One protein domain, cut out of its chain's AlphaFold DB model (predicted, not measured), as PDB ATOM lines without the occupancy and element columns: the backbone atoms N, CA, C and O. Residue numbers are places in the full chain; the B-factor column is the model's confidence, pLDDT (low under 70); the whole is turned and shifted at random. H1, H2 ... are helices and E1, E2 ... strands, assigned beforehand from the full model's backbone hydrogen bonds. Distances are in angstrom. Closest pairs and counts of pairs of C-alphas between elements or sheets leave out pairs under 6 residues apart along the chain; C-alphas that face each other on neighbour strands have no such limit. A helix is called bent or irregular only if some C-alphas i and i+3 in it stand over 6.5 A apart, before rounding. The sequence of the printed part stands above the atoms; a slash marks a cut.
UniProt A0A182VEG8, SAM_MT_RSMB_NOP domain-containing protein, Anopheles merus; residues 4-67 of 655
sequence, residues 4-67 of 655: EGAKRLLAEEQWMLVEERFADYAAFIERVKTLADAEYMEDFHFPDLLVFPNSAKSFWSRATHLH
ATOM      1  N   GLU A   4      17.643  24.492  34.078       91.31
ATOM      2  CA  GLU A   4      16.671  23.398  34.215       91.31
ATOM      3  C   GLU A   4      17.111  22.132  33.462       91.31
ATOM      4  O   GLU A   4      16.947  21.018  33.962       91.31
ATOM      5  N   GLY A   5      17.765  22.279  32.303       92.19
ATOM      6  CA  GLY A   5      18.454  21.171  31.645       92.19
ATOM      7  C   GLY A   5      19.603  20.601  32.486       92.19
ATOM      8  O   GLY A   5      19.795  19.387  32.510       92.19
ATOM      9  N   ALA A   6      20.341  21.448  33.214       93.12
ATOM     10  CA  ALA A   6      21.394  21.003  34.130       93.12
ATOM     11  C   ALA A   6      20.827  20.248  35.350       93.12
ATOM     12  O   ALA A   6      21.308  19.161  35.667       93.12
ATOM     13  N   LYS A   7      19.760  20.761  35.981       94.56
ATOM     14  CA  LYS A   7      19.052  20.080  37.083       94.56
ATOM     15  C   LYS A   7      18.545  18.697  36.683       94.56
ATOM     16  O   LYS A   7      18.663  17.757  37.465       94.56
ATOM     17  N   ARG A   8      18.023  18.551  35.456       95.12
ATOM     18  CA  ARG A   8      17.552  17.259  34.936       95.12
ATOM     19  C   ARG A   8      18.679  16.232  34.815       95.12
ATOM     20  O   ARG A   8      18.517  15.128  35.319       95.12
ATOM     21  N   LEU A   9      19.814  16.605  34.217       95.06
ATOM     22  CA  LEU A   9      20.983  15.719  34.119       95.06
ATOM     23  C   LEU A   9      21.484  15.285  35.505       95.06
ATOM     24  O   LEU A   9      21.851  14.134  35.700       95.06
ATOM     25  N   LEU A  10      21.461  16.187  36.489       95.69
ATOM     26  CA  LEU A  10      21.839  15.860  37.865       95.69
ATOM     27  C   LEU A  10      20.851  14.888  38.528       95.69
ATOM     28  O   LEU A  10      21.289  13.955  39.194       95.69
ATOM     29  N   ALA A  11      19.544  15.042  38.296       96.00
ATOM     30  CA  ALA A  11      18.532  14.103  38.785       96.00
ATOM     31  C   ALA A  11      18.625  12.713  38.114       96.00
ATOM     32  O   ALA A  11      18.403  11.700  38.775       96.00
ATOM     33  N   GLU A  12      18.993  12.648  36.829       95.38
ATOM     34  CA  GLU A  12      19.308  11.392  36.122       95.38
ATOM     35  C   GLU A  12      20.533  10.687  36.748       95.38
ATOM     36  O   GLU A  12      20.537   9.467  36.907       95.38
ATOM     37  N   GLU A  13      21.515  11.464  37.217       95.06
ATOM     38  CA  GLU A  13      22.690  11.026  37.991       95.06
ATOM     39  C   GLU A  13      22.422  10.888  39.512       95.06
ATOM     40  O   GLU A  13      23.356  10.807  40.306       95.06
ATOM     41  N   GLN A  14      21.148  10.835  39.925       95.62
ATOM     42  CA  GLN A  14      20.676  10.621  41.307       95.62
ATOM     43  C   GLN A  14      21.015  11.729  42.330       95.62
ATOM     44  O   GLN A  14      20.837  11.530  43.533       95.62
ATOM     45  N   TRP A  15      21.433  12.915  41.881       97.56
ATOM     46  CA  TRP A  15      21.640  14.078  42.749       97.56
ATOM     47  C   TRP A  15      20.314  14.752  43.133       97.56
ATOM     48  O   TRP A  15      19.476  15.058  42.283       97.56
ATOM     49  N   MET A  16      20.154  15.053  44.421       97.19
ATOM     50  CA  MET A  16      18.970  15.698  44.993       97.19
ATOM     51  C   MET A  16      19.187  17.205  45.162       97.19
ATOM     52  O   MET A  16      20.141  17.630  45.816       97.19
ATOM     53  N   LEU A  17      18.291  18.018  44.594       96.75
ATOM     54  CA  LEU A  17      18.312  19.473  44.761       96.75
ATOM     55  C   LEU A  17      17.732  19.872  46.124       96.75
ATOM     56  O   LEU A  17      16.592  19.540  46.447       96.75
ATOM     57  N   VAL A  18      18.497  20.642  46.889       95.75
ATOM     58  CA  VAL A  18      18.078  21.242  48.158       95.75
ATOM     59  C   VAL A  18      17.417  22.597  47.882       95.75
ATOM     60  O   VAL A  18      18.094  23.617  47.752       95.75
ATOM     61  N   GLU A  19      16.084  22.626  47.800       90.62
ATOM     62  CA  GLU A  19      15.285  23.841  47.525       90.62
ATOM     63  C   GLU A  19      15.090  24.765  48.755       90.62
ATOM     64  O   GLU A  19      14.052  25.406  48.939       90.62
ATOM     65  N   GLU A  20      16.097  24.849  49.625       91.12
ATOM     66  CA  GLU A  20      16.080  25.709  50.813       91.12
ATOM     67  C   GLU A  20      16.304  27.193  50.462       91.12
ATOM     68  O   GLU A  20      17.036  27.547  49.537       91.12
ATOM     69  N   ARG A  21      15.689  28.097  51.239       89.50
ATOM     70  CA  ARG A  21      15.864  29.554  51.106       89.50
ATOM     71  C   ARG A  21      16.465  30.145  52.374       89.50
ATOM     72  O   ARG A  21      15.847  30.112  53.434       89.50
ATOM     73  N   PHE A  22      17.641  30.745  52.237       92.00
ATOM     74  CA  PHE A  22      18.413  31.297  53.349       92.00
ATOM     75  C   PHE A  22      18.102  32.781  53.551       92.00
ATOM     76  O   PHE A  22      18.072  33.551  52.591       92.00
ATOM     77  N   ALA A  23      17.876  33.186  54.804       89.31
ATOM     78  CA  ALA A  23      17.624  34.586  55.159       89.31
ATOM     79  C   ALA A  23      18.882  35.463  55.011       89.31
ATOM     80  O   ALA A  23      18.787  36.647  54.689       89.31
ATOM     81  N   ASP A  24      20.056  34.866  55.215       93.88
ATOM     82  CA  ASP A  24      21.364  35.489  55.074       93.88
ATOM     83  C   ASP A  24      22.408  34.482  54.556       93.88
ATOM     84  O   ASP A  24      22.141  33.290  54.383       93.88
ATOM     85  N   TYR A  25      23.607  34.989  54.279       95.12
ATOM     86  CA  TYR A  25      24.698  34.213  53.700       95.12
ATOM     87  C   TYR A  25      25.411  33.290  54.706       95.12
ATOM     88  O   TYR A  25      25.959  32.270  54.297       95.12
ATOM     89  N   ALA A  26      25.383  33.590  56.009       94.88
ATOM     90  CA  ALA A  26      25.987  32.723  57.018       94.88
ATOM     91  C   ALA A  26      25.169  31.432  57.175       94.88
ATOM     92  O   ALA A  26      25.738  30.343  57.169       94.88
ATOM     93  N   ALA A  27      23.835  31.537  57.189       95.25
ATOM     94  CA  ALA A  27      22.941  30.378  57.175       95.25
ATOM     95  C   ALA A  27      23.170  29.474  55.944       95.25
ATOM     96  O   ALA A  27      23.193  28.251  56.069       95.25
ATOM     97  N   PHE A  28      23.409  30.067  54.767       95.94
ATOM     98  CA  PHE A  28      23.804  29.323  53.566       95.94
ATOM     99  C   PHE A  28      25.153  28.603  53.742       95.94
ATOM    100  O   PHE A  28      25.263  27.429  53.402       95.94
ATOM    101  N   ILE A  29      26.174  29.271  54.293       95.81
ATOM    102  CA  ILE A  29      27.502  28.671  54.509       95.81
ATOM    103  C   ILE A  29      27.442  27.494  55.497       95.81
ATOM    104  O   ILE A  29      28.075  26.468  55.246       95.81
ATOM    105  N   GLU A  30      26.641  27.573  56.565       95.31
ATOM    106  CA  GLU A  30      26.427  26.425  57.461       95.31
ATOM    107  C   GLU A  30      25.668  25.273  56.779       95.31
ATOM    108  O   GLU A  30      25.986  24.106  57.023       95.31
ATOM    109  N   ARG A  31      24.734  25.561  55.857       96.00
ATOM    110  CA  ARG A  31      24.084  24.506  55.061       96.00
ATOM    111  C   ARG A  31      25.042  23.840  54.072       96.00
ATOM    112  O   ARG A  31      25.044  22.617  53.978       96.00
ATOM    113  N   VAL A  32      25.923  24.599  53.412       95.81
ATOM    114  CA  VAL A  32      26.973  24.048  52.529       95.81
ATOM    115  C   VAL A  32      27.903  23.088  53.285       95.81
ATOM    116  O   VAL A  32      28.256  22.036  52.756       95.81
ATOM    117  N   LYS A  33      28.261  23.398  54.541       95.00
ATOM    118  CA  LYS A  33      29.065  22.510  55.410       95.00
ATOM    119  C   LYS A  33      28.354  21.206  55.795       95.00
ATOM    120  O   LYS A  33      29.015  20.286  56.269       95.00
ATOM    121  N   THR A  34      27.034  21.143  55.634       95.50
ATOM    122  CA  THR A  34      26.168  20.042  56.083       95.50
ATOM    123  C   THR A  34      25.394  19.374  54.938       95.50
ATOM    124  O   THR A  34      24.467  18.611  55.194       95.50
ATOM    125  N   LEU A  35      25.783  19.617  53.678       96.38
ATOM    126  CA  LEU A  35      25.297  18.863  52.515       96.38
ATOM    127  C   LEU A  35      25.662  17.374  52.640       96.38
ATOM    128  O   LEU A  35      26.831  17.032  52.829       96.38
ATOM    129  N   ALA A  36      24.671  16.495  52.499       95.81
ATOM    130  CA  ALA A  36      24.874  15.052  52.419       95.81
ATOM    131  C   ALA A  36      25.429  14.637  51.043       95.81
ATOM    132  O   ALA A  36      25.273  15.355  50.060       95.81
ATOM    133  N   ASP A  37      26.040  13.453  50.949       95.00
ATOM    134  CA  ASP A  37      26.856  13.023  49.793       95.00
ATOM    135  C   ASP A  37      26.151  13.002  48.421       95.00
ATOM    136  O   ASP A  37      26.837  12.981  47.400       95.00
ATOM    137  N   ALA A  38      24.814  13.009  48.389       95.44
ATOM    138  CA  ALA A  38      23.990  13.054  47.176       95.44
ATOM    139  C   ALA A  38      23.164  14.354  47.036       95.44
ATOM    140  O   ALA A  38      22.307  14.449  46.158       95.44
ATOM    141  N   GLU A  39      23.386  15.356  47.891       97.19
ATOM    142  CA  GLU A  39      22.727  16.666  47.823       97.19
ATOM    143  C   GLU A  39      23.531  17.682  46.996       97.19
ATOM    144  O   GLU A  39      24.763  17.658  46.961       97.19
ATOM    145  N   TYR A  40      22.832  18.636  46.383       97.19
ATOM    146  CA  TYR A  40      23.414  19.860  45.827       97.19
ATOM    147  C   TYR A  40      22.442  21.039  45.957       97.19
ATOM    148  O   TYR A  40      21.247  20.854  46.179       97.19
ATOM    149  N   MET A  41      22.944  22.266  45.812       96.56
ATOM    150  CA  MET A  41      22.145  23.492  45.958       96.56
ATOM    151  C   MET A  41      22.566  24.591  44.972       96.56
ATOM    152  O   MET A  41      23.705  24.606  44.504       96.56
ATOM    153  N   GLU A  42      21.670  25.534  44.672       95.69
ATOM    154  CA  GLU A  42      22.018  26.778  43.964       95.69
ATOM    155  C   GLU A  42      22.807  27.725  44.890       95.69
ATOM    156  O   GLU A  42      22.536  27.802  46.092       95.69
ATOM    157  N   ASP A  43      23.789  28.463  44.363       95.69
ATOM    158  CA  ASP A  43      24.597  29.372  45.185       95.69
ATOM    159  C   ASP A  43      23.845  30.648  45.607       95.69
ATOM    160  O   ASP A  43      23.224  31.342  44.796       95.69
ATOM    161  N   PHE A  44      24.009  31.037  46.878       95.56
ATOM    162  CA  PHE A  44      23.401  32.242  47.453       95.56
ATOM    163  C   PHE A  44      23.643  33.512  46.628       95.56
ATOM    164  O   PHE A  44      22.761  34.368  46.543       95.56
ATOM    165  N   HIS A  45      24.814  33.658  45.999       94.88
ATOM    166  CA  HIS A  45      25.141  34.810  45.164       94.88
ATOM    167  C   HIS A  45      24.780  34.577  43.695       94.88
ATOM    168  O   HIS A  45      24.078  35.415  43.115       94.88
ATOM    169  N   PHE A  46      25.197  33.451  43.116       93.75
ATOM    170  CA  PHE A  46      25.185  33.218  41.670       93.75
ATOM    171  C   PHE A  46      24.195  32.103  41.261       93.75
ATOM    172  O   PHE A  46      24.514  30.936  41.448       93.75
ATOM    173  N   PRO A  47      23.035  32.414  40.645       87.75
ATOM    174  CA  PRO A  47      22.024  31.394  40.321       87.75
ATOM    175  C   PRO A  47      22.482  30.389  39.249       87.75
ATOM    176  O   PRO A  47      22.028  29.253  39.234       87.75
ATOM    177  N   ASP A  48      23.421  30.777  38.376       88.56
ATOM    178  CA  ASP A  48      24.023  29.875  37.383       88.56
ATOM    179  C   ASP A  48      25.183  29.021  37.991       88.56
ATOM    180  O   ASP A  48      25.888  28.342  37.243       88.56
ATOM    181  N   LEU A  49      25.418  29.046  39.320       94.44
ATOM    182  CA  LEU A  49      26.368  28.174  40.039       94.44
ATOM    183  C   LEU A  49      25.627  27.154  40.917       94.44
ATOM    184  O   LEU A  49      24.766  27.513  41.718       94.44
ATOM    185  N   LEU A  50      26.063  25.897  40.832       95.56
ATOM    186  CA  LEU A  50      25.628  24.797  41.689       95.56
ATOM    187  C   LEU A  50      26.755  24.381  42.646       95.56
ATOM    188  O   LEU A  50      27.919  24.294  42.247       95.56
ATOM    189  N   VAL A  51      26.406  24.131  43.907       96.19
ATOM    190  CA  VAL A  51      27.321  23.810  45.010       96.19
ATOM    191  C   VAL A  51      27.072  22.381  45.489       96.19
ATOM    192  O   VAL A  51      25.928  21.977  45.677       96.19
ATOM    193  N   PHE A  52      28.161  21.636  45.687       96.25
ATOM    194  CA  PHE A  52      28.183  20.207  46.009       96.25
ATOM    195  C   PHE A  52      29.060  19.947  47.247       96.25
ATOM    196  O   PHE A  52      30.009  20.705  47.480       96.25
ATOM    197  N   PRO A  53      28.819  18.863  48.009       95.25
ATOM    198  CA  PRO A  53      29.707  18.435  49.088       95.25
ATOM    199  C   PRO A  53      31.087  18.015  48.553       95.25
ATOM    200  O   PRO A  53      31.241  17.586  47.410       95.25
ATOM    201  N   ASN A  54      32.119  18.078  49.400       90.88
ATOM    202  CA  ASN A  54      33.498  17.732  49.019       90.88
ATOM    203  C   ASN A  54      33.663  16.261  48.558       90.88
ATOM    204  O   ASN A  54      34.544  15.949  47.754       90.88
ATOM    205  N   SER A  55      32.791  15.358  49.015       93.62
ATOM    206  CA  SER A  55      32.704  13.958  48.571       93.62
ATOM    207  C   SER A  55      32.379  13.812  47.075       93.62
ATOM    208  O   SER A  55      32.894  12.897  46.421       93.62
ATOM    209  N   ALA A  56      31.652  14.770  46.486       94.56
ATOM    210  CA  ALA A  56      31.318  14.804  45.059       94.56
ATOM    211  C   ALA A  56      32.553  14.814  44.136       94.56
ATOM    212  O   ALA A  56      32.453  14.475  42.955       94.56
ATOM    213  N   LYS A  57      33.749  15.139  44.649       92.38
ATOM    214  CA  LYS A  57      35.018  15.091  43.901       92.38
ATOM    215  C   LYS A  57      35.257  13.742  43.202       92.38
ATOM    216  O   LYS A  57      35.780  13.719  42.089       92.38
ATOM    217  N   SER A  58      34.857  12.627  43.823       92.25
ATOM    218  CA  SER A  58      34.976  11.283  43.226       92.25
ATOM    219  C   SER A  58      34.013  11.065  42.053       92.25
ATOM    220  O   SER A  58      34.356  10.375  41.094       92.25
ATOM    221  N   PHE A  59      32.814  11.651  42.110       94.56
ATOM    222  CA  PHE A  59      31.841  11.635  41.016       94.56
ATOM    223  C   PHE A  59      32.348  12.477  39.841       94.56
ATOM    224  O   PHE A  59      32.545  11.956  38.743       94.56
ATOM    225  N   TRP A  60      32.689  13.743  40.094       94.12
ATOM    226  CA  TRP A  60      33.144  14.684  39.067       94.12
ATOM    227  C   TRP A  60      34.428  14.255  38.341       94.12
ATOM    228  O   TRP A  60      34.590  14.558  37.159       94.12
ATOM    229  N   SER A  61      35.310  13.498  39.004       93.00
ATOM    230  CA  SER A  61      36.506  12.918  38.374       93.00
ATOM    231  C   SER A  61      36.217  11.741  37.427       93.00
ATOM    232  O   SER A  61      37.124  11.323  36.710       93.00
ATOM    233  N   ARG A  62      35.003  11.170  37.449       94.12
ATOM    234  CA  ARG A  62      34.597  10.002  36.640       94.12
ATOM    235  C   ARG A  62      33.490  10.313  35.634       94.12
ATOM    236  O   ARG A  62      33.454   9.679  34.585       94.12
ATOM    237  N   ALA A  63      32.626  11.284  35.927       93.62
ATOM    238  CA  ALA A  63      31.524  11.726  35.071       93.62
ATOM    239  C   ALA A  63      32.007  12.596  33.889       93.62
ATOM    240  O   ALA A  63      31.600  13.746  33.727       93.62
ATOM    241  N   THR A  64      32.920  12.066  33.070       91.56
ATOM    242  CA  THR A  64      33.516  12.775  31.921       91.56
ATOM    243  C   THR A  64      32.496  13.117  30.837       91.56
ATOM    244  O   THR A  64      32.671  14.091  30.111       91.56
ATOM    245  N   HIS A  65      31.387  12.376  30.768       91.19
ATOM    246  CA  HIS A  65      30.239  12.646  29.897       91.19
ATOM    247  C   HIS A  65      29.449  13.911  30.270       91.19
ATOM    248  O   HIS A  65      28.608  14.336  29.477       91.19
ATOM    249  N   LEU A  66      29.720  14.502  31.443       91.94
ATOM    250  CA  LEU A  66      29.139  15.762  31.923       91.94
ATOM    251  C   LEU A  66      30.067  16.979  31.733       91.94
ATOM    252  O   LEU A  66      29.672  18.107  32.038       91.94
ATOM    253  N   HIS A  67      31.306  16.785  31.260       88.25
ATOM    254  CA  HIS A  67      32.314  17.856  31.177       88.25
ATOM    255  C   HIS A  67      32.064  18.856  30.029       88.25
ATOM    256  O   HIS A  67      32.573  19.973  30.086       88.25
TER     257      HIS A  67
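AT A GLANCE: This is residues 4 to 67 of the 655 residues of the protein "SAM_MT_RSMB_NOP domain-containing protein" of Anopheles merus (UniProt A0A182VEG8). Three short helices, H1, H2 and H3, stand apart from one another around a short strand, E1, near the middle. Two short extended stretches pair with E1: residues 16 to 17, parallel, and residues 50 to 51, antiparallel. The printed part has 64 residues, in the order H1, H2, E1, H3; the class is mostly helix, though under half of the residues are in named elements. The whole is compact, with a radius of gyration of the C-alphas of 11.9 A, and only just elongated, spanning 35 by 23 by 16 A.

HOW THE PARTS SIT: H1, residues 4 to 12, is apart from H2, residues 25 to 32. E1, residues 39 to 42, pairs with no named strand; residues 39 to 40 of it pair with residues 16 to 17, and residues 41 to 42 of it with residues 50 to 51. H2 and E1 are near each other, with 5 pairs of C-alphas within 10 A, the closest at 8.2 A. H3, residues 54 to 60, is apart from H1, H2 and E1, and H1 is apart from E1. In H1 and H2 every O i to N i+4 pair is within hydrogen-bond range; in H3 1 of 3 is, beside 3 of 4 O i to N i+3 pairs.

IN THESE COORDINATES: H1 begins at C-alpha 4 (16.671, 23.398, 34.215) and is 12.4 A long from first to last C-alpha. H2 measures 10.5 A, and E1 10.8 A from C-alpha 39 (22.727, 16.666, 47.823). H3 measures 10.4 A and ends at C-alpha 60 (33.144, 14.684, 39.067); it is neither bent nor irregular, but only just: C-alphas 55 and 58 are 6.4 A apart.

THE WHOLE: The two C-alphas farthest apart, those of Ala 23 and His 65, are 35.8 A apart. The printed part has no cut. The links H1 to H2 and E1 to H3 are long, with 12 and 11 residues. No printed residue is under pLDDT 70.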